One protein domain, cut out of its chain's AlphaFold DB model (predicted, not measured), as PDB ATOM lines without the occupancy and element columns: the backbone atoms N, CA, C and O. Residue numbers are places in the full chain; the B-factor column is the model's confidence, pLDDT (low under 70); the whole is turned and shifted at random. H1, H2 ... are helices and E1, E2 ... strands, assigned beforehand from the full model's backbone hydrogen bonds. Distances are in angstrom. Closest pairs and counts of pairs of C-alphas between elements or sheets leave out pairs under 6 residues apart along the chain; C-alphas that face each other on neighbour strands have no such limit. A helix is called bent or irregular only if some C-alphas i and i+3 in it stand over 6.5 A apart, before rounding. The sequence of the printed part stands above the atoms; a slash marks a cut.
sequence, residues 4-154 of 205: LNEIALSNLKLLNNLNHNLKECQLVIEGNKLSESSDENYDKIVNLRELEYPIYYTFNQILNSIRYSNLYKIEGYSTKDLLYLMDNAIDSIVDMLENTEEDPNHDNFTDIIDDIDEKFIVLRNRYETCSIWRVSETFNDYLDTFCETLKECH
ATOM      1  N   LEU A   4     232.533 194.508 170.210       81.62
ATOM      2  CA  LEU A   4     231.452 195.499 170.341       81.62
ATOM      3  C   LEU A   4     231.507 196.271 171.670       81.62
ATOM      4  O   LEU A   4     231.112 197.438 171.713       81.62
ATOM      5  N   ASN A   5     231.987 195.616 172.731       81.00
ATOM      6  CA  ASN A   5     232.142 196.212 174.057       81.00
ATOM      7  C   ASN A   5     233.395 197.085 174.113       81.00
ATOM      8  O   ASN A   5     233.313 198.189 174.645       81.00
ATOM      9  N   GLU A   6     234.487 196.655 173.476       82.81
ATOM     10  CA  GLU A   6     235.715 197.438 173.313       82.81
ATOM     11  C   GLU A   6     235.433 198.761 172.588       82.81
ATOM     12  O   GLU A   6     235.883 199.820 173.030       82.81
ATOM     13  N   ILE A   7     234.629 198.729 171.514       84.88
ATOM     14  CA  ILE A   7     234.213 199.941 170.787       84.88
ATOM     15  C   ILE A   7     233.409 200.868 171.702       84.88
ATOM     16  O   ILE A   7     233.730 202.049 171.811       84.88
ATOM     17  N   ALA A   8     232.399 200.340 172.403       84.94
ATOM     18  CA  ALA A   8     231.584 201.145 173.311       84.94
ATOM     19  C   ALA A   8     232.422 201.739 174.460       84.94
ATOM     20  O   ALA A   8     232.276 202.908 174.803       84.94
ATOM     21  N   LEU A   9     233.360 200.973 175.019       85.56
ATOM     22  CA  LEU A   9     234.276 201.438 176.061       85.56
ATOM     23  C   LEU A   9     235.248 202.504 175.562       85.56
ATOM     24  O   LEU A   9     235.527 203.464 176.283       85.56
ATOM     25  N   SER A  10     235.769 202.351 174.346       86.50
ATOM     26  CA  SER A  10     236.621 203.355 173.709       86.50
ATOM     27  C   SER A  10     235.854 204.658 173.496       86.50
ATOM     28  O   SER A  10     236.343 205.722 173.873       86.50
ATOM     29  N   ASN A  11     234.631 204.572 172.967       87.69
ATOM     30  CA  ASN A  11     233.760 205.727 172.771       87.69
ATOM     31  C   ASN A  11     233.457 206.428 174.099       87.69
ATOM     32  O   ASN A  11     233.596 207.641 174.192       87.69
ATOM     33  N   LEU A  12     233.108 205.672 175.144       86.62
ATOM     34  CA  LEU A  12     232.792 206.227 176.461       86.62
ATOM     35  C   LEU A  12     233.973 207.000 177.063       86.62
ATOM     36  O   LEU A  12     233.794 208.067 177.644       86.62
ATOM     37  N   LYS A  13     235.196 206.483 176.899       86.06
ATOM     38  CA  LYS A  13     236.415 207.171 177.351       86.06
ATOM     39  C   LYS A  13     236.657 208.470 176.596       86.06
ATOM     40  O   LYS A  13     237.053 209.448 177.220       86.06
ATOM     41  N   LEU A  14     236.433 208.471 175.284       83.62
ATOM     42  CA  LEU A  14     236.548 209.678 174.468       83.62
ATOM     43  C   LEU A  14     235.513 210.720 174.896       83.62
ATOM     44  O   LEU A  14     235.887 211.858 175.153       83.62
ATOM     45  N   LEU A  15     234.252 210.312 175.074       82.75
ATOM     46  CA  LEU A  15     233.165 211.189 175.515       82.75
ATOM     47  C   LEU A  15     233.451 211.828 176.882       82.75
ATOM     48  O   LEU A  15     233.271 213.026 177.048       82.75
ATOM     49  N   ASN A  16     233.983 211.059 177.834       83.25
ATOM     50  CA  ASN A  16     234.369 211.564 179.156       83.25
ATOM     51  C   ASN A  16     235.526 212.588 179.108       83.25
ATOM     52  O   ASN A  16     235.656 213.430 179.991       83.25
ATOM     53  N   ASN A  17     236.377 212.538 178.080       76.19
ATOM     54  CA  ASN A  17     237.475 213.494 177.914       76.19
ATOM     55  C   ASN A  17     237.047 214.785 177.192       76.19
ATOM     56  O   ASN A  17     237.816 215.751 177.187       76.19
ATOM     57  N   LEU A  18     235.835 214.839 176.618       69.19
ATOM     58  CA  LEU A  18     235.341 216.009 175.881       69.19
ATOM     59  C   LEU A  18     235.186 217.248 176.767       69.19
ATOM     60  O   LEU A  18     235.429 218.356 176.292       69.19
ATOM     61  N   ASN A  19     234.863 217.070 178.053       56.41
ATOM     62  CA  ASN A  19     234.577 218.167 178.984       56.41
ATOM     63  C   ASN A  19     235.734 219.188 179.098       56.41
ATOM     64  O   ASN A  19     235.529 220.383 179.292       56.41
ATOM     65  N   HIS A  20     236.983 218.752 178.894       52.00
ATOM     66  CA  HIS A  20     238.136 219.651 178.971       52.00
ATOM     67  C   HIS A  20     238.424 220.425 177.674       52.00
ATOM     68  O   HIS A  20     239.018 221.499 177.751       52.00
ATOM     69  N   ASN A  21     237.986 219.929 176.508       50.72
ATOM     70  CA  ASN A  21     238.485 220.359 175.195       50.72
ATOM     71  C   ASN A  21     237.396 220.442 174.102       50.72
ATOM     72  O   ASN A  21     237.691 220.245 172.924       50.72
ATOM     73  N   LEU A  22     236.149 220.799 174.437       53.03
ATOM     74  CA  LEU A  22     235.046 220.968 173.463       53.03
ATOM     75  C   LEU A  22     235.403 221.849 172.244       53.03
ATOM     76  O   LEU A  22     234.840 221.701 171.163       53.03
ATOM     77  N   LYS A  23     236.367 222.765 172.390       50.03
ATOM     78  CA  LYS A  23     236.848 223.626 171.299       50.03
ATOM     79  C   LYS A  23     237.969 223.013 170.454       50.03
ATOM     80  O   LYS A  23     238.291 223.604 169.430       50.03
ATOM     81  N   GLU A  24     238.557 221.888 170.834       49.53
ATOM     82  CA  GLU A  24     239.739 221.305 170.176       49.53
ATOM     83  C   GLU A  24     239.533 219.854 169.722       49.53
ATOM     84  O   GLU A  24     240.235 219.405 168.820       49.53
ATOM     85  N   CYS A  25     238.546 219.133 170.266       53.62
ATOM     86  CA  CYS A  25     238.276 217.755 169.858       53.62
ATOM     87  C   CYS A  25     237.624 217.701 168.468       53.62
ATOM     88  O   CYS A  25     236.435 217.974 168.293       53.62
ATOM     89  N   GLN A  26     238.412 217.317 167.465       62.47
ATOM     90  CA  GLN A  26     237.909 216.917 166.157       62.47
ATOM     91  C   GLN A  26     237.469 215.455 166.230       62.47
ATOM     92  O   GLN A  26     238.304 214.550 166.268       62.47
ATOM     93  N   LEU A  27     236.162 215.212 166.270       67.06
ATOM     94  CA  LEU A  27     235.626 213.854 166.283       67.06
ATOM     95  C   LEU A  27     235.422 213.343 164.855       67.06
ATOM     96  O   LEU A  27     234.766 213.984 164.036       67.06
ATOM     97  N   VAL A  28     235.968 212.162 164.577       67.75
ATOM     98  CA  VAL A  28     235.722 211.389 163.359       67.75
ATOM     99  C   VAL A  28     234.763 210.265 163.698       67.75
ATOM    100  O   VAL A  28     235.023 209.454 164.595       67.75
ATOM    101  N   ILE A  29     233.659 210.222 162.958       71.81
ATOM    102  CA  ILE A  29     232.585 209.258 163.154       71.81
ATOM    103  C   ILE A  29     232.671 208.200 162.051       71.81
ATOM    104  O   ILE A  29     232.431 208.479 160.878       71.81
ATOM    105  N   GLU A  30     232.993 206.966 162.435       72.06
ATOM    106  CA  GLU A  30     233.008 205.803 161.542       72.06
ATOM    107  C   GLU A  30     231.917 204.814 161.971       72.06
ATOM    108  O   GLU A  30     232.155 203.852 162.705       72.06
ATOM    109  N   GLY A  31     230.680 205.063 161.538       77.06
ATOM    110  CA  GLY A  31     229.537 204.224 161.898       77.06
ATOM    111  C   GLY A  31     229.229 204.287 163.395       77.06
ATOM    112  O   GLY A  31     228.636 205.252 163.855       77.06
ATOM    113  N   ASN A  32     229.592 203.247 164.154       79.25
ATOM    114  CA  ASN A  32     229.399 203.174 165.610       79.25
ATOM    115  C   ASN A  32     230.651 203.545 166.423       79.25
ATOM    116  O   ASN A  32     230.608 203.496 167.652       79.25
ATOM    117  N   LYS A  33     231.767 203.872 165.765       80.44
ATOM    118  CA  LYS A  33     233.042 204.178 166.414       80.44
ATOM    119  C   LYS A  33     233.316 205.679 166.393       80.44
ATOM    120  O   LYS A  33     233.200 206.321 165.350       80.44
ATOM    121  N   LEU A  34     233.721 206.203 167.547       80.69
ATOM    122  CA  LEU A  34     234.252 207.550 167.706       80.69
ATOM    123  C   LEU A  34     235.780 207.486 167.740       80.69
ATOM    124  O   LEU A  34     236.367 206.624 168.400       80.69
ATOM    125  N   SER A  35     236.421 208.404 167.026       76.69
ATOM    126  CA  SER A  35     237.878 208.564 167.004       76.69
ATOM    127  C   SER A  35     238.219 210.046 167.075       76.69
ATOM    128  O   SER A  35     237.483 210.866 166.536       76.69
ATOM    129  N   GLU A  36     239.345 210.401 167.686       69.62
ATOM    130  CA  GLU A  36     239.901 211.749 167.541       69.62
ATOM    131  C   GLU A  36     240.706 211.847 166.240       69.62
ATOM    132  O   GLU A  36     241.564 211.004 165.960       69.62
ATOM    133  N   SER A  37     240.434 212.882 165.446       63.41
ATOM    134  CA  SER A  37     241.301 213.300 164.347       63.41
ATOM    135  C   SER A  37     242.476 214.104 164.896       63.41
ATOM    136  O   SER A  37     242.318 214.949 165.772       63.41
ATOM    137  N   SER A  38     243.665 213.845 164.350       57.06
ATOM    138  CA  SER A  38     244.871 214.656 164.573       57.06
ATOM    139  C   SER A  38     245.113 215.678 163.452       57.06
ATOM    140  O   SER A  38     246.134 216.362 163.466       57.06
ATOM    141  N   ASP A  39     244.226 215.751 162.455       55.22
ATOM    142  CA  ASP A  39     244.398 216.587 161.268       55.22
ATOM    143  C   ASP A  39     243.837 217.997 161.477       55.22
ATOM    144  O   ASP A  39     242.635 218.231 161.418       55.22
ATOM    145  N   GLU A  40     244.717 218.993 161.583       55.00
ATOM    146  CA  GLU A  40     244.364 220.420 161.711       55.00
ATOM    147  C   GLU A  40     243.438 220.956 160.589       55.00
ATOM    148  O   GLU A  40     242.845 222.021 160.738       55.00
ATOM    149  N   ASN A  41     243.279 220.210 159.487       50.53
ATOM    150  CA  ASN A  41     242.404 220.527 158.352       50.53
ATOM    151  C   ASN A  41     241.010 219.875 158.410       50.53
ATOM    152  O   ASN A  41     240.240 220.035 157.461       50.53
ATOM    153  N   TYR A  42     240.683 219.104 159.451       56.38
ATOM    154  CA  TYR A  42     239.355 218.503 159.571       56.38
ATOM    155  C   TYR A  42     238.333 219.586 159.928       56.38
ATOM    156  O   TYR A  42     238.410 220.209 160.993       56.38
ATOM    157  N   ASP A  43     237.403 219.837 159.006       47.72
ATOM    158  CA  ASP A  43     236.393 220.872 159.178       47.72
ATOM    159  C   ASP A  43     235.484 220.502 160.352       47.72
ATOM    160  O   ASP A  43     234.962 219.392 160.466       47.72
ATOM    161  N   LYS A  44     235.358 221.457 161.267       52.25
ATOM    162  CA  LYS A  44     234.871 221.308 162.639       52.25
ATOM    163  C   LYS A  44     233.348 221.220 162.712       52.25
ATOM    164  O   LYS A  44     232.718 221.937 163.486       52.25
ATOM    165  N   ILE A  45     232.742 220.405 161.863       51.78
ATOM    166  CA  ILE A  45     231.292 220.275 161.791       51.78
ATOM    167  C   ILE A  45     230.931 218.953 162.451       51.78
ATOM    168  O   ILE A  45     230.750 217.929 161.797       51.78
ATOM    169  N   VAL A  46     230.867 218.981 163.784       58.25
ATOM    170  CA  VAL A  46     230.149 217.959 164.547       58.25
ATOM    171  C   VAL A  46     228.676 218.136 164.187       58.25
ATOM    172  O   VAL A  46     227.972 218.925 164.805       58.25
ATOM    173  N   ASN A  47     228.215 217.468 163.131       65.69
ATOM    174  CA  ASN A  47     226.784 217.366 162.877       65.69
ATOM    175  C   ASN A  47     226.199 216.543 164.027       65.69
ATOM    176  O   ASN A  47     226.506 215.352 164.125       65.69
ATOM    177  N   LEU A  48     225.347 217.144 164.869       71.81
ATOM    178  CA  LEU A  48     224.674 216.427 165.965       71.81
ATOM    179  C   LEU A  48     224.039 215.126 165.467       71.81
ATOM    180  O   LEU A  48     224.208 214.071 166.070       71.81
ATOM    181  N   ARG A  49     223.444 215.186 164.272       74.56
ATOM    182  CA  ARG A  49     222.842 214.054 163.563       74.56
ATOM    183  C   ARG A  49     223.769 212.852 163.366       74.56
ATOM    184  O   ARG A  49     223.315 211.711 163.376       74.56
ATOM    185  N   GLU A  50     225.056 213.078 163.122       76.44
ATOM    186  CA  GLU A  50     226.018 211.984 162.940       76.44
ATOM    187  C   GLU A  50     226.451 211.395 164.286       76.44
ATOM    188  O   GLU A  50     226.789 210.214 164.358       76.44
ATOM    189  N   LEU A  51     226.393 212.195 165.354       79.44
ATOM    190  CA  LEU A  51     226.783 211.808 166.705       79.44
ATOM    191  C   LEU A  51     225.679 211.038 167.455       79.44
ATOM    192  O   LEU A  51     225.996 210.227 168.330       79.44
ATOM    193  N   GLU A  52     224.410 211.225 167.072       82.12
ATOM    194  CA  GLU A  52     223.241 210.520 167.631       82.12
ATOM    195  C   GLU A  52     223.473 209.006 167.721       82.12
ATOM    196  O   GLU A  52     223.354 208.394 168.786       82.12
ATOM    197  N   TYR A  53     223.839 208.386 166.596       85.88
ATOM    198  CA  TYR A  53     223.943 206.933 166.504       85.88
ATOM    199  C   TYR A  53     225.116 206.346 167.314       85.88
ATOM    200  O   TYR A  53     224.879 205.402 168.075       85.88
ATOM    201  N   PRO A  54     226.359 206.866 167.227       86.06
ATOM    202  CA  PRO A  54     227.463 206.428 168.081       86.06
ATOM    203  C   PRO A  54     227.172 206.542 169.578       86.06
ATOM    204  O   PRO A  54     227.522 205.628 170.333       86.06
ATOM    205  N   ILE A  55     226.524 207.625 170.019       87.31
ATOM    206  CA  ILE A  55     226.166 207.822 171.430       87.31
ATOM    207  C   ILE A  55     225.110 206.806 171.843       87.31
ATOM    208  O   ILE A  55     225.339 206.031 172.777       87.31
ATOM    209  N   TYR A  56     224.008 206.724 171.094       89.50
ATOM    210  CA  TYR A  56     222.950 205.754 171.354       89.50
ATOM    211  C   TYR A  56     223.498 204.322 171.428       89.50
ATOM    212  O   TYR A  56     223.215 203.585 172.377       89.50
ATOM    213  N   TYR A  57     224.328 203.934 170.456       89.94
ATOM    214  CA  TYR A  57     224.973 202.625 170.423       89.94
ATOM    215  C   TYR A  57     225.828 202.385 171.672       89.94
ATOM    216  O   TYR A  57     225.697 201.341 172.310       89.94
ATOM    217  N   THR A  58     226.673 203.350 172.039       89.62
ATOM    218  CA  THR A  58     227.610 203.233 173.165       89.62
ATOM    219  C   THR A  58     226.874 202.989 174.478       89.62
ATOM    220  O   THR A  58     227.126 201.986 175.154       89.62
ATOM    221  N   PHE A  59     225.916 203.857 174.812       90.00
ATOM    222  CA  PHE A  59     225.156 203.739 176.053       90.00
ATOM    223  C   PHE A  59     224.294 202.484 176.065       90.00
ATOM    224  O   PHE A  59     224.330 201.731 177.036       90.00
ATOM    225  N   ASN A  60     223.572 202.191 174.982       89.75
ATOM    226  CA  ASN A  60     222.714 201.011 174.933       89.75
ATOM    227  C   ASN A  60     223.525 199.705 175.017       89.75
ATOM    228  O   ASN A  60     223.108 198.758 175.688       89.75
ATOM    229  N   GLN A  61     224.704 199.643 174.395       88.50
ATOM    230  CA  GLN A  61     225.586 198.478 174.477       88.50
ATOM    231  C   GLN A  61     226.096 198.256 175.906       88.50
ATOM    232  O   GLN A  61     226.069 197.121 176.396       88.50
ATOM    233  N   ILE A  62     226.508 199.319 176.604       86.62
ATOM    234  CA  ILE A  62     226.976 199.233 177.995       86.62
ATOM    235  C   ILE A  62     225.817 198.897 178.939       86.62
ATOM    236  O   ILE A  62     225.938 197.969 179.741       86.62
ATOM    237  N   LEU A  63     224.671 199.572 178.806       85.94
ATOM    238  CA  LEU A  63     223.459 199.314 179.593       85.94
ATOM    239  C   LEU A  63     223.017 197.853 179.470       85.94
ATOM    240  O   LEU A  63     222.773 197.192 180.481       85.94
ATOM    241  N   ASN A  64     222.961 197.319 178.246       83.75
ATOM    242  CA  ASN A  64     222.622 195.915 178.022       83.75
ATOM    243  C   ASN A  64     223.680 194.985 178.619       83.75
ATOM    244  O   ASN A  64     223.334 194.010 179.289       83.75
ATOM    245  N   SER A  65     224.960 195.303 178.443       79.25
ATOM    246  CA  SER A  65     226.043 194.486 178.989       79.25
ATOM    247  C   SER A  65     225.994 194.416 180.517       79.25
ATOM    248  O   SER A  65     226.134 193.331 181.073       79.25
ATOM    249  N   ILE A  66     225.707 195.527 181.203       77.81
ATOM    250  CA  ILE A  66     225.552 195.544 182.665       77.81
ATOM    251  C   ILE A  66     224.271 194.814 183.086       77.81
ATOM    252  O   ILE A  66     224.291 194.028 184.031       77.81
ATOM    253  N   ARG A  67     223.156 195.038 182.380       72.06
ATOM    254  CA  ARG A  67     221.845 194.459 182.710       72.06
ATOM    255  C   ARG A  67     221.833 192.931 182.652       72.06
ATOM    256  O   ARG A  67     221.154 192.307 183.467       72.06
ATOM    257  N   TYR A  68     222.517 192.339 181.674       66.81
ATOM    258  CA  TYR A  68     222.545 190.885 181.486       66.81
ATOM    259  C   TYR A  68     223.752 190.212 182.152       66.81
ATOM    260  O   TYR A  68     223.726 189.003 182.364       66.81
ATOM    261  N   SER A  69     224.781 190.975 182.526       57.78
ATOM    262  CA  SER A  69     225.984 190.464 183.178       57.78
ATOM    263  C   SER A  69     226.115 191.019 184.595       57.78
ATOM    264  O   SER A  69     226.930 191.889 184.890       57.78
ATOM    265  N   ASN A  70     225.313 190.482 185.513       53.62
ATOM    266  CA  ASN A  70     225.338 190.895 186.919       53.62
ATOM    267  C   ASN A  70     226.634 190.505 187.658       53.62
ATOM    268  O   ASN A  70     226.805 190.924 188.803       53.62
ATOM    269  N   LEU A  71     227.529 189.726 187.034       51.72
ATOM    270  CA  LEU A  71     228.672 189.073 187.685       51.72
ATOM    271  C   LEU A  71     230.032 189.280 186.996       51.72
ATOM    272  O   LEU A  71     231.051 188.960 187.606       51.72
ATOM    273  N   TYR A  72     230.100 189.837 185.779       52.69
ATOM    274  CA  TYR A  72     231.378 189.945 185.067       52.69
ATOM    275  C   TYR A  72     231.869 191.380 184.935       52.69
ATOM    276  O   TYR A  72     231.160 192.277 184.488       52.69
ATOM    277  N   LYS A  73     233.146 191.557 185.280       56.81
ATOM    278  CA  LYS A  73     233.946 192.702 184.855       56.81
ATOM    279  C   LYS A  73     233.917 192.748 183.328       56.81
ATOM    280  O   LYS A  73     234.352 191.788 182.692       56.81
ATOM    281  N   ILE A  74     233.425 193.835 182.747       62.53
ATOM    282  CA  ILE A  74     233.544 194.055 181.304       62.53
ATOM    283  C   ILE A  74     234.967 194.560 181.080       62.53
ATOM    284  O   ILE A  74     235.320 195.623 181.580       62.53
ATOM    285  N   GLU A  75     235.811 193.756 180.426       58.97
ATOM    286  CA  GLU A  75     237.194 194.128 180.063       58.97
ATOM    287  C   GLU A  75     238.036 194.686 181.227       58.97
ATOM    288  O   GLU A  75     238.894 195.548 181.063       58.97
ATOM    289  N   GLY A  76     237.791 194.188 182.443       62.59
ATOM    290  CA  GLY A  76     238.508 194.608 183.650       62.59
ATOM    291  C   GLY A  76     237.884 195.779 184.416       62.59
ATOM    292  O   GLY A  76     238.293 196.006 185.554       62.59
ATOM    293  N   TYR A  77     236.860 196.445 183.875       66.75
ATOM    294  CA  TYR A  77     236.100 197.475 184.586       66.75
ATOM    295  C   TYR A  77     235.079 196.856 185.539       66.75
ATOM    296  O   TYR A  77     234.378 195.898 185.193       66.75
ATOM    297  N   SER A  78     234.979 197.407 186.751       74.94
ATOM    298  CA  SER A  78     233.871 197.070 187.639       74.94
ATOM    299  C   SER A  78     232.597 197.788 187.188       74.94
ATOM    300  O   SER A  78     232.653 198.854 186.577       74.94
ATOM    301  N   THR A  79     231.427 197.240 187.527       76.56
ATOM    302  CA  THR A  79     230.143 197.909 187.256       76.56
ATOM    303  C   THR A  79     230.104 199.324 187.834       76.56
ATOM    304  O   THR A  79     229.551 200.216 187.207       76.56
ATOM    305  N   LYS A  80     230.733 199.550 188.995       80.44
ATOM    306  CA  LYS A  80     230.837 200.880 189.605       80.44
ATOM    307  C   LYS A  80     231.629 201.849 188.728       80.44
ATOM    308  O   LYS A  80     231.203 202.985 188.559       80.44
ATOM    309  N   ASP A  81     232.755 201.399 188.178       82.56
ATOM    310  CA  ASP A  81     233.603 202.238 187.326       82.56
ATOM    311  C   ASP A  81     232.873 202.604 186.031       82.56
ATOM    312  O   ASP A  81     232.944 203.744 185.588       82.56
ATOM    313  N   LEU A  82     232.127 201.658 185.452       84.31
ATOM    314  CA  LEU A  82     231.307 201.912 184.266       84.31
ATOM    315  C   LEU A  82     230.194 202.916 184.544       84.31
ATOM    316  O   LEU A  82     230.004 203.826 183.751       84.31
ATOM    317  N   LEU A  83     229.491 202.774 185.672       86.25
ATOM    318  CA  LEU A  83     228.453 203.728 186.063       86.25
ATOM    319  C   LEU A  83     229.031 205.133 186.244       86.25
ATOM    320  O   LEU A  83     228.427 206.088 185.781       86.25
ATOM    321  N   TYR A  84     230.212 205.252 186.854       87.44
ATOM    322  CA  TYR A  84     230.894 206.539 187.006       87.44
ATOM    323  C   TYR A  84     231.310 207.148 185.657       87.44
ATOM    324  O   TYR A  84     231.118 208.336 185.429       87.44
ATOM    325  N   LEU A  85     231.846 206.333 184.742       87.44
ATOM    326  CA  LEU A  85     232.202 206.797 183.398       87.44
ATOM    327  C   LEU A  85     230.974 207.214 182.579       87.44
ATOM    328  O   LEU A  85     231.075 208.134 181.777       87.44
ATOM    329  N   MET A  86     229.838 206.539 182.765       89.00
ATOM    330  CA  MET A  86     228.576 206.904 182.124       89.00
ATOM    331  C   MET A  86     228.023 208.227 182.652       89.00
ATOM    332  O   MET A  86     227.651 209.049 181.828       89.00
ATOM    333  N   ASP A  87     228.029 208.441 183.972       89.81
ATOM    334  CA  ASP A  87     227.596 209.691 184.629       89.81
ATOM    335  C   ASP A  87     228.348 210.890 184.022       89.81
ATOM    336  O   ASP A  87     227.757 211.769 183.403       89.81
ATOM    337  N   ASN A  88     229.685 210.837 184.042       88.69
ATOM    338  CA  ASN A  88     230.510 211.919 183.507       88.69
ATOM    339  C   ASN A  88     230.367 212.106 181.984       88.69
ATOM    340  O   ASN A  88     230.526 213.213 181.466       88.69
ATOM    341  N   ALA A  89     230.143 211.019 181.239       88.38
ATOM    342  CA  ALA A  89     229.949 211.100 179.796       88.38
ATOM    343  C   ALA A  89     228.600 211.743 179.447       88.38
ATOM    344  O   ALA A  89     228.551 212.501 178.483       88.38
ATOM    345  N   ILE A  90     227.539 211.475 180.221       89.00
ATOM    346  CA  ILE A  90     226.238 212.145 180.078       89.00
ATOM    347  C   ILE A  90     226.408 213.637 180.348       89.00
ATOM    348  O   ILE A  90     226.065 214.427 179.473       89.00
ATOM    349  N   ASP A  91     227.037 214.015 181.466       88.00
ATOM    350  CA  ASP A  91     227.320 215.422 181.791       88.00
ATOM    351  C   ASP A  91     228.066 216.122 180.643       88.00
ATOM    352  O   ASP A  91     227.668 217.184 180.178       88.00
ATOM    353  N   SER A  92     229.098 215.471 180.095       84.25
ATOM    354  CA  SER A  92     229.886 216.019 178.981       84.25
ATOM    355  C   SER A  92     229.076 216.197 177.690       84.25
ATOM    356  O   SER A  92     229.357 217.099 176.900       84.25
ATOM    357  N   ILE A  93     228.091 215.327 177.442       84.31
ATOM    358  CA  ILE A  93     227.199 215.432 176.283       84.31
ATOM    359  C   ILE A  93     226.153 216.530 176.504       84.31
ATOM    360  O   ILE A  93     225.856 217.263 175.564       84.31
ATOM    361  N   VAL A  94     225.630 216.674 177.721       85.31
ATOM    362  CA  VAL A  94     224.719 217.768 178.088       85.31
ATOM    363  C   VAL A  94     225.428 219.115 177.936       85.31
ATOM    364  O   VAL A  94     224.915 219.995 177.250       85.31
ATOM    365  N   ASP A  95     226.662 219.235 178.432       82.44
ATOM    366  CA  ASP A  95     227.493 220.428 178.236       82.44
ATOM    367  C   ASP A  95     227.700 220.729 176.735       82.44
ATOM    368  O   ASP A  95     227.684 221.881 176.297       82.44
ATOM    369  N   MET A  96     227.892 219.699 175.903       78.69
ATOM    370  CA  MET A  96     228.005 219.859 174.448       78.69
ATOM    371  C   MET A  96     226.686 220.340 173.815       78.69
ATOM    372  O   MET A  96     226.710 221.174 172.904       78.69
ATOM    373  N   LEU A  97     225.546 219.836 174.290       78.88
ATOM    374  CA  LEU A  97     224.220 220.223 173.813       78.88
ATOM    375  C   LEU A  97     223.904 221.687 174.103       78.88
ATOM    376  O   LEU A  97     223.461 222.390 173.198       78.88
ATOM    377  N   GLU A  98     224.208 222.167 175.309       79.50
ATOM    378  CA  GLU A  98     224.045 223.582 175.676       79.50
ATOM    379  C   GLU A  98     224.851 224.511 174.748       79.50
ATOM    380  O   GLU A  98     224.446 225.630 174.441       79.50
ATOM    381  N   ASN A  99     225.988 224.042 174.227       74.75
ATOM    382  CA  ASN A  99     226.802 224.799 173.273       74.75
ATOM    383  C   ASN A  99     226.306 224.707 171.813       74.75
ATOM    384  O   ASN A  99     226.867 225.379 170.942       74.75
ATOM    385  N   THR A 100     225.295 223.882 171.524       72.62
ATOM    386  CA  THR A 100     224.783 223.593 170.168       72.62
ATOM    387  C   THR A 100     223.273 223.840 170.021       72.62
ATOM    388  O   THR A 100     222.652 223.321 169.097       72.62
ATOM    389  N   GLU A 101     222.689 224.692 170.873       71.19
ATOM    390  CA  GLU A 101     221.256 225.060 170.870       71.19
ATOM    391  C   GLU A 101     220.728 225.591 169.522       71.19
ATOM    392  O   GLU A 101     219.532 225.524 169.247       71.19
ATOM    393  N   GLU A 102     221.595 226.130 168.660       70.94
ATOM    394  CA  GLU A 102     221.197 226.673 167.352       70.94
ATOM    395  C   GLU A 102     221.044 225.599 166.246       70.94
ATOM    396  O   GLU A 102     220.608 225.925 165.137       70.94
ATOM    397  N   ASP A 103     221.396 224.331 166.504       73.81
ATOM    398  CA  ASP A 103     221.288 223.245 165.516       73.81
ATOM    399  C   ASP A 103     219.828 222.759 165.379       73.81
ATOM    400  O   ASP A 103     219.176 222.443 166.374       73.81
ATOM    401  N   PRO A 104     219.287 222.621 164.154       75.88
ATOM    402  CA  PRO A 104     217.930 222.115 163.932       75.88
ATOM    403  C   PRO A 104     217.673 220.682 164.436       75.88
ATOM    404  O   PRO A 104     216.512 220.283 164.514       75.88
ATOM    405  N   ASN A 105     218.712 219.891 164.726       77.38
ATOM    406  CA  ASN A 105     218.587 218.537 165.282       77.38
ATOM    407  C   ASN A 105     218.754 218.494 166.807       77.38
ATOM    408  O   ASN A 105     218.722 217.404 167.373       77.38
ATOM    409  N   HIS A 106     218.920 219.649 167.459       80.25
ATOM    410  CA  HIS A 106     219.095 219.748 168.905       80.25
ATOM    411  C   HIS A 106     217.977 219.019 169.663       80.25
ATOM    412  O   HIS A 106     218.270 218.139 170.461       80.25
ATOM    413  N   ASP A 107     216.710 219.282 169.324       82.44
ATOM    414  CA  ASP A 107     215.554 218.680 170.007       82.44
ATOM    415  C   ASP A 107     215.556 217.140 169.941       82.44
ATOM    416  O   ASP A 107     215.378 216.471 170.955       82.44
ATOM    417  N   ASN A 108     215.822 216.559 168.762       83.62
ATOM    418  CA  ASN A 108     215.855 215.097 168.601       83.62
ATOM    419  C   ASN A 108     217.010 214.463 169.378       83.62
ATOM    420  O   ASN A 108     216.897 213.349 169.888       83.62
ATOM    421  N   PHE A 109     218.150 215.150 169.420       83.75
ATOM    422  CA  PHE A 109     219.311 214.670 170.144       83.75
ATOM    423  C   PHE A 109     219.069 214.754 171.656       83.75
ATOM    424  O   PHE A 109     219.380 213.798 172.363       83.75
ATOM    425  N   THR A 110     218.446 215.830 172.144       86.38
ATOM    426  CA  THR A 110     218.020 215.980 173.543       86.38
ATOM    427  C   THR A 110     217.081 214.852 173.962       86.38
ATOM    428  O   THR A 110     217.349 214.203 174.972       86.38
ATOM    429  N   ASP A 111     216.082 214.515 173.137       88.19
ATOM    430  CA  ASP A 111     215.185 213.380 173.399       88.19
ATOM    431  C   ASP A 111     215.963 212.066 173.594       88.19
ATOM    432  O   ASP A 111     215.644 211.282 174.484       88.19
ATOM    433  N   ILE A 112     217.008 211.814 172.790       88.19
ATOM    434  CA  ILE A 112     217.855 210.613 172.917       88.19
ATOM    435  C   ILE A 112     218.637 210.615 174.234       88.19
ATOM    436  O   ILE A 112     218.801 209.550 174.840       88.19
ATOM    437  N   ILE A 113     219.152 211.771 174.659       88.06
ATOM    438  CA  ILE A 113     219.921 211.891 175.903       88.06
ATOM    439  C   ILE A 113     219.019 211.703 177.119       88.06
ATOM    440  O   ILE A 113     219.381 210.917 177.994       88.06
ATOM    441  N   ASP A 114     217.828 212.298 177.130       89.56
ATOM    442  CA  ASP A 114     216.826 212.080 178.179       89.56
ATOM    443  C   ASP A 114     216.473 210.586 178.303       89.56
ATOM    444  O   ASP A 114     216.450 210.009 179.395       89.56
ATOM    445  N   ASP A 115     216.302 209.914 177.160       90.38
ATOM    446  CA  ASP A 115     216.032 208.476 177.072       90.38
ATOM    447  C   ASP A 115     217.180 207.604 177.614       90.38
ATOM    448  O   ASP A 115     216.968 206.452 178.022       90.38
ATOM    449  N   ILE A 116     218.420 208.090 177.523       89.88
ATOM    450  CA  ILE A 116     219.618 207.434 178.060       89.88
ATOM    451  C   ILE A 116     219.710 207.681 179.565       89.88
ATOM    452  O   ILE A 116     219.963 206.725 180.306       89.88
ATOM    453  N   ASP A 117     219.474 208.914 180.010       89.44
ATOM    454  CA  ASP A 117     219.547 209.307 181.414       89.44
ATOM    455  C   ASP A 117     218.490 208.581 182.256       89.44
ATOM    456  O   ASP A 117     218.817 207.956 183.268       89.44
ATOM    457  N   GLU A 118     217.242 208.488 181.781       90.38
ATOM    458  CA  GLU A 118     216.196 207.726 182.475       90.38
ATOM    459  C   GLU A 118     216.613 206.255 182.673       90.38
ATOM    460  O   GLU A 118     216.506 205.685 183.769       90.38
ATOM    461  N   LYS A 119     217.159 205.627 181.623       88.31
ATOM    462  CA  LYS A 119     217.642 204.235 181.686       88.31
ATOM    463  C   LYS A 119     218.844 204.098 182.617       88.31
ATOM    464  O   LYS A 119     218.960 203.080 183.312       88.31
ATOM    465  N   PHE A 120     219.723 205.093 182.646       87.69
ATOM    466  CA  PHE A 120     220.861 205.142 183.554       87.69
ATOM    467  C   PHE A 120     220.412 205.261 185.015       87.69
ATOM    468  O   PHE A 120     220.860 204.463 185.841       87.69
ATOM    469  N   ILE A 121     219.465 206.148 185.333       87.75
ATOM    470  CA  ILE A 121     218.887 206.303 186.677       87.75
ATOM    471  C   ILE A 121     218.286 204.981 187.161       87.75
ATOM    472  O   ILE A 121     218.558 204.539 188.283       87.75
ATOM    473  N   VAL A 122     217.512 204.295 186.314       86.12
ATOM    474  CA  VAL A 122     216.947 202.975 186.645       86.12
ATOM    475  C   VAL A 122     218.056 201.961 186.940       86.12
ATOM    476  O   VAL A 122     217.965 201.209 187.918       86.12
ATOM    477  N   LEU A 123     219.117 201.936 186.129       82.44
ATOM    478  CA  LEU A 123     220.245 201.028 186.331       82.44
ATOM    479  C   LEU A 123     221.018 201.343 187.620       82.44
ATOM    480  O   LEU A 123     221.355 200.420 188.363       82.44
ATOM    481  N   ARG A 124     221.271 202.622 187.903       83.56
ATOM    482  CA  ARG A 124     221.952 203.100 189.111       83.56
ATOM    483  C   ARG A 124     221.164 202.735 190.363       83.56
ATOM    484  O   ARG A 124     221.705 202.079 191.252       83.56
ATOM    485  N   ASN A 125     219.867 203.037 190.380       82.00
ATOM    486  CA  ASN A 125     218.968 202.672 191.475       82.00
ATOM    487  C   ASN A 125     218.936 201.160 191.694       82.00
ATOM    488  O   ASN A 125     218.975 200.686 192.833       82.00
ATOM    489  N   ARG A 126     218.913 200.379 190.606       75.38
ATOM    490  CA  ARG A 126     219.010 198.921 190.686       75.38
ATOM    491  C   ARG A 126     220.347 198.490 191.270       75.38
ATOM    492  O   ARG A 126     220.350 197.645 192.150       75.38
ATOM    493  N   TYR A 127     221.467 199.049 190.827       74.62
ATOM    494  CA  TYR A 127     222.788 198.715 191.357       74.62
ATOM    495  C   TYR A 127     222.894 198.997 192.866       74.62
ATOM    496  O   TYR A 127     223.378 198.147 193.615       74.62
ATOM    497  N   GLU A 128     222.381 200.143 193.319       74.94
ATOM    498  CA  GLU A 128     222.371 200.534 194.733       74.94
ATOM    499  C   GLU A 128     221.449 199.624 195.569       74.94
ATOM    500  O   GLU A 128     221.869 199.069 196.592       74.94
ATOM    501  N   THR A 129     220.228 199.375 195.085       68.62
ATOM    502  CA  THR A 129     219.220 198.534 195.759       68.62
ATOM    503  C   THR A 129     219.592 197.046 195.739       68.62
ATOM    504  O   THR A 129     219.317 196.304 196.685       68.62
ATOM    505  N   CYS A 130     220.253 196.580 194.677       58.91
ATOM    506  CA  CYS A 130     220.621 195.179 194.501       58.91
ATOM    507  C   CYS A 130     221.833 194.747 195.326       58.91
ATOM    508  O   CYS A 130     222.165 193.571 195.286       58.91
ATOM    509  N   SER A 131     222.489 195.614 196.097       56.97
ATOM    510  CA  SER A 131     223.541 195.172 197.025       56.97
ATOM    511  C   SER A 131     223.018 194.133 198.036       56.97
ATOM    512  O   SER A 131     223.659 193.108 198.253       56.97
ATOM    513  N   ILE A 132     221.804 194.325 198.561       58.22
ATOM    514  CA  ILE A 132     221.126 193.371 199.457       58.22
ATOM    515  C   ILE A 132     220.495 192.208 198.683       58.22
ATOM    516  O   ILE A 132     220.589 191.060 199.114       58.22
ATOM    517  N   TRP A 133     219.902 192.468 197.513       54.59
ATOM    518  CA  TRP A 133     219.317 191.403 196.688       54.59
ATOM    519  C   TRP A 133     220.367 190.453 196.111       54.59
ATOM    520  O   TRP A 133     220.112 189.260 196.057       54.59
ATOM    521  N   ARG A 134     221.563 190.940 195.761       57.41
ATOM    522  CA  ARG A 134     222.699 190.103 195.346       57.41
ATOM    523  C   ARG A 134     223.153 189.200 196.475       57.41
ATOM    524  O   ARG A 134     223.423 188.033 196.227       57.41
ATOM    525  N   VAL A 135     223.218 189.708 197.708       62.75
ATOM    526  CA  VAL A 135     223.501 188.860 198.874       62.75
ATOM    527  C   VAL A 135     222.406 187.813 199.030       62.75
ATOM    528  O   VAL A 135     222.737 186.654 199.219       62.75
ATOM    529  N   SER A 136     221.132 188.182 198.880       63.38
ATOM    530  CA  SER A 136     220.014 187.237 198.965       63.38
ATOM    531  C   SER A 136     220.031 186.177 197.860       63.38
ATOM    532  O   SER A 136     219.752 185.022 198.145       63.38
ATOM    533  N   GLU A 137     220.335 186.547 196.618       64.88
ATOM    534  CA  GLU A 137     220.369 185.640 195.465       64.88
ATOM    535  C   GLU A 137     221.565 184.692 195.571       64.88
ATOM    536  O   GLU A 137     221.389 183.481 195.556       64.88
ATOM    537  N   THR A 138     222.757 185.231 195.853       69.50
ATOM    538  CA  THR A 138     223.953 184.407 196.084       69.50
ATOM    539  C   THR A 138     223.767 183.500 197.307       69.50
ATOM    540  O   THR A 138     224.189 182.350 197.299       69.50
ATOM    541  N   PHE A 139     223.132 183.999 198.373       74.44
ATOM    542  CA  PHE A 139     222.803 183.198 199.552       74.44
ATOM    543  C   PHE A 139     221.820 182.080 199.215       74.44
ATOM    544  O   PHE A 139     222.044 180.960 199.658       74.44
ATOM    545  N   ASN A 140     220.786 182.352 198.415       74.06
ATOM    546  CA  ASN A 140     219.842 181.333 197.963       74.06
ATOM    547  C   ASN A 140     220.530 180.268 197.106       74.06
ATOM    548  O   ASN A 140     220.333 179.093 197.376       74.06
ATOM    549  N   ASP A 141     221.418 180.644 196.182       74.25
ATOM    550  CA  ASP A 141     222.180 179.679 195.374       74.25
ATOM    551  C   ASP A 141     223.068 178.774 196.250       74.25
ATOM    552  O   ASP A 141     223.144 177.555 196.053       74.25
ATOM    553  N   TYR A 142     223.723 179.351 197.266       78.75
ATOM    554  CA  TYR A 142     224.478 178.573 198.251       78.75
ATOM    555  C   TYR A 142     223.574 177.687 199.107       78.75
ATOM    556  O   TYR A 142     223.973 176.575 199.445       78.75
ATOM    557  N   LEU A 143     222.381 178.161 199.466       80.38
ATOM    558  CA  LEU A 143     221.417 177.421 200.273       80.38
ATOM    559  C   LEU A 143     220.816 176.260 199.477       80.38
ATOM    560  O   LEU A 143     220.695 175.168 200.019       80.38
ATOM    561  N   ASP A 144     220.548 176.448 198.188       76.44
ATOM    562  CA  ASP A 144     220.090 175.400 197.280       76.44
ATOM    563  C   ASP A 144     221.174 174.338 197.088       76.44
ATOM    564  O   ASP A 144     220.918 173.153 197.305       76.44
ATOM    565  N   THR A 145     222.416 174.755 196.826       82.62
ATOM    566  CA  THR A 145     223.574 173.844 196.753       82.62
ATOM    567  C   THR A 145     223.782 173.103 198.081       82.62
ATOM    568  O   THR A 145     224.085 171.908 198.119       82.62
ATOM    569  N   PHE A 146     223.593 173.787 199.209       79.62
ATOM    570  CA  PHE A 146     223.649 173.184 200.537       79.62
ATOM    571  C   PHE A 146     222.508 172.178 200.755       79.62
ATOM    572  O   PHE A 146     222.732 171.081 201.254       79.62
ATOM    573  N   CYS A 147     221.287 172.493 200.332       77.62
ATOM    574  CA  CYS A 147     220.152 171.580 200.401       77.62
ATOM    575  C   CYS A 147     220.336 170.357 199.497       77.62
ATOM    576  O   CYS A 147     219.957 169.255 199.890       77.62
ATOM    577  N   GLU A 148     220.912 170.522 198.309       78.19
ATOM    578  CA  GLU A 148     221.245 169.418 197.408       78.19
ATOM    579  C   GLU A 148     222.336 168.529 197.995       78.19
ATOM    580  O   GLU A 148     222.138 167.322 198.104       78.19
ATOM    581  N   THR A 149     223.426 169.111 198.495       78.12
ATOM    582  CA  THR A 149     224.485 168.341 199.164       78.12
ATOM    583  C   THR A 149     223.972 167.629 200.419       78.12
ATOM    584  O   THR A 149     224.339 166.480 200.656       78.12
ATOM    585  N   LEU A 150     223.063 168.233 201.194       70.56
ATOM    586  CA  LEU A 150     222.396 167.564 202.317       70.56
ATOM    587  C   LEU A 150     221.492 166.404 201.868       70.56
ATOM    588  O   LEU A 150     221.470 165.362 202.529       70.56
ATOM    589  N   LYS A 151     220.768 166.555 200.748       69.50
ATOM    590  CA  LYS A 151     219.965 165.479 200.140       69.50
ATOM    591  C   LYS A 151     220.852 164.329 199.653       69.50
ATOM    592  O   LYS A 151     220.528 163.173 199.919       69.50
ATOM    593  N   GLU A 152     221.968 164.639 198.994       75.00
ATOM    594  CA  GLU A 152     222.947 163.661 198.495       75.00
ATOM    595  C   GLU A 152     223.692 162.944 199.624       75.00
ATOM    596  O   GLU A 152     223.989 161.755 199.522       75.00
ATOM    597  N   CYS A 153     223.958 163.630 200.739       72.69
ATOM    598  CA  CYS A 153     224.658 163.036 201.874       72.69
ATOM    599  C   CYS A 153     223.836 161.972 202.621       72.69
ATOM    600  O   CYS A 153     224.393 161.327 203.512       72.69
ATOM    601  N   HIS A 154     222.536 161.798 202.323       60.34
ATOM    602  CA  HIS A 154     221.596 160.880 202.996       60.34
ATOM    603  C   HIS A 154     221.653 160.904 204.546       60.34
ATOM    604  O   HIS A 154     221.123 160.020 205.219       60.34
TER     605      HIS A 154
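What this domain is: This is residues 4 to 154 of the 205 residues of an uncharacterized protein of viral metagenome (UniProt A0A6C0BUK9). Three helices, H2, H3 and the first arm of H4, H4a, stand side by side as an up-and-down bundle, each running against the one before it; H1 crosses H2 and H3 on the side away from H4a, and a small hairpin, E1 and E2, packs on H1. H4 then bends and runs on as a long arm, H4b, and residues 135 to 154 stick out from the body. The printed part has 151 residues, with named elements in the order H1 E1 E2 H2 H3 H4, and the two-stranded sheet E1 - E2 is antiparallel; the class is mostly helix. The whole is loose, with a radius of gyration of the C-alphas of 20.1 A and spans of 77 by 28 by 24 A, the arm making much of the length.

Where its parts are: Find C-alpha 4 at (231.452, 195.499, 170.341); from there H1 runs through residues 4 to 21, 26.3 A long, only just irregular, with C-alphas 16 and 19 6.6 A apart. E1 is residues 27 to 30 and E2 residues 33 to 36. H2, residues 48 to 68, is 30.0 A long and only just irregular, with C-alphas 50 and 53 6.52 A apart. H3, residues 79 to 98, begins at C-alpha 79 (230.143, 197.909, 187.256) and is 28.8 A long. H4, residues 106 to 152, was assigned as one helix by its hydrogen bonds but is bent, with C-alphas 129 and 132 6.6 A apart. Its arms are H4a, residues 106 to 129, 34.2 A, and H4b, residues 132 to 152, 29.8 A, ending at C-alpha 152 (222.947, 163.661, 198.495).

How they stand to each other: Start at H2 and H4a, which touch at a shallow tilt of 15 degrees, the same way; their closest C-alphas, of Glu 52 and Phe 109, are 6.2 A apart. H3 and H4a form a helical hairpin at 23 degrees, closest at C-alphas 97 and 106, 7.1 A. H2 and H3 are close but not clearly touching, closest at C-alphas 66 and 79, 6.9 A. H1 touches H2 with residues 4 to 12 alone, at a steep tilt of 55 degrees, closest at C-alphas 8 and 58, 4.5 A. With residues 12 to 19 alone it touches H3, at a steep tilt of 50 degrees, closest at C-alphas 16 and 89, 4.5 A. The closest C-alphas of H1 and E2, Asn 11 and Leu 34, are 5.4 A apart. In the hairpin E1 and E2, N 28 and O 35 are within hydrogen-bond range at 2.8 A. Every O i to N i+4 pair is within range in H3 and H4b, against 11 of 14 in H1, 15 of 17 in H2 and 19 of 20 in H4a. H4b stands at a steep tilt of 48 degrees to H4a and touches no helix.

The domain as a whole: The C-alphas farthest apart, of Asn 41 and His 154, are 77.4 A apart. The printed part has no cut, and the link from E2 to H2 is long. Confidence under 70 falls at residues 18 to 28, 36 to 47, 68 to 77, 129 to 138, 151 and 154.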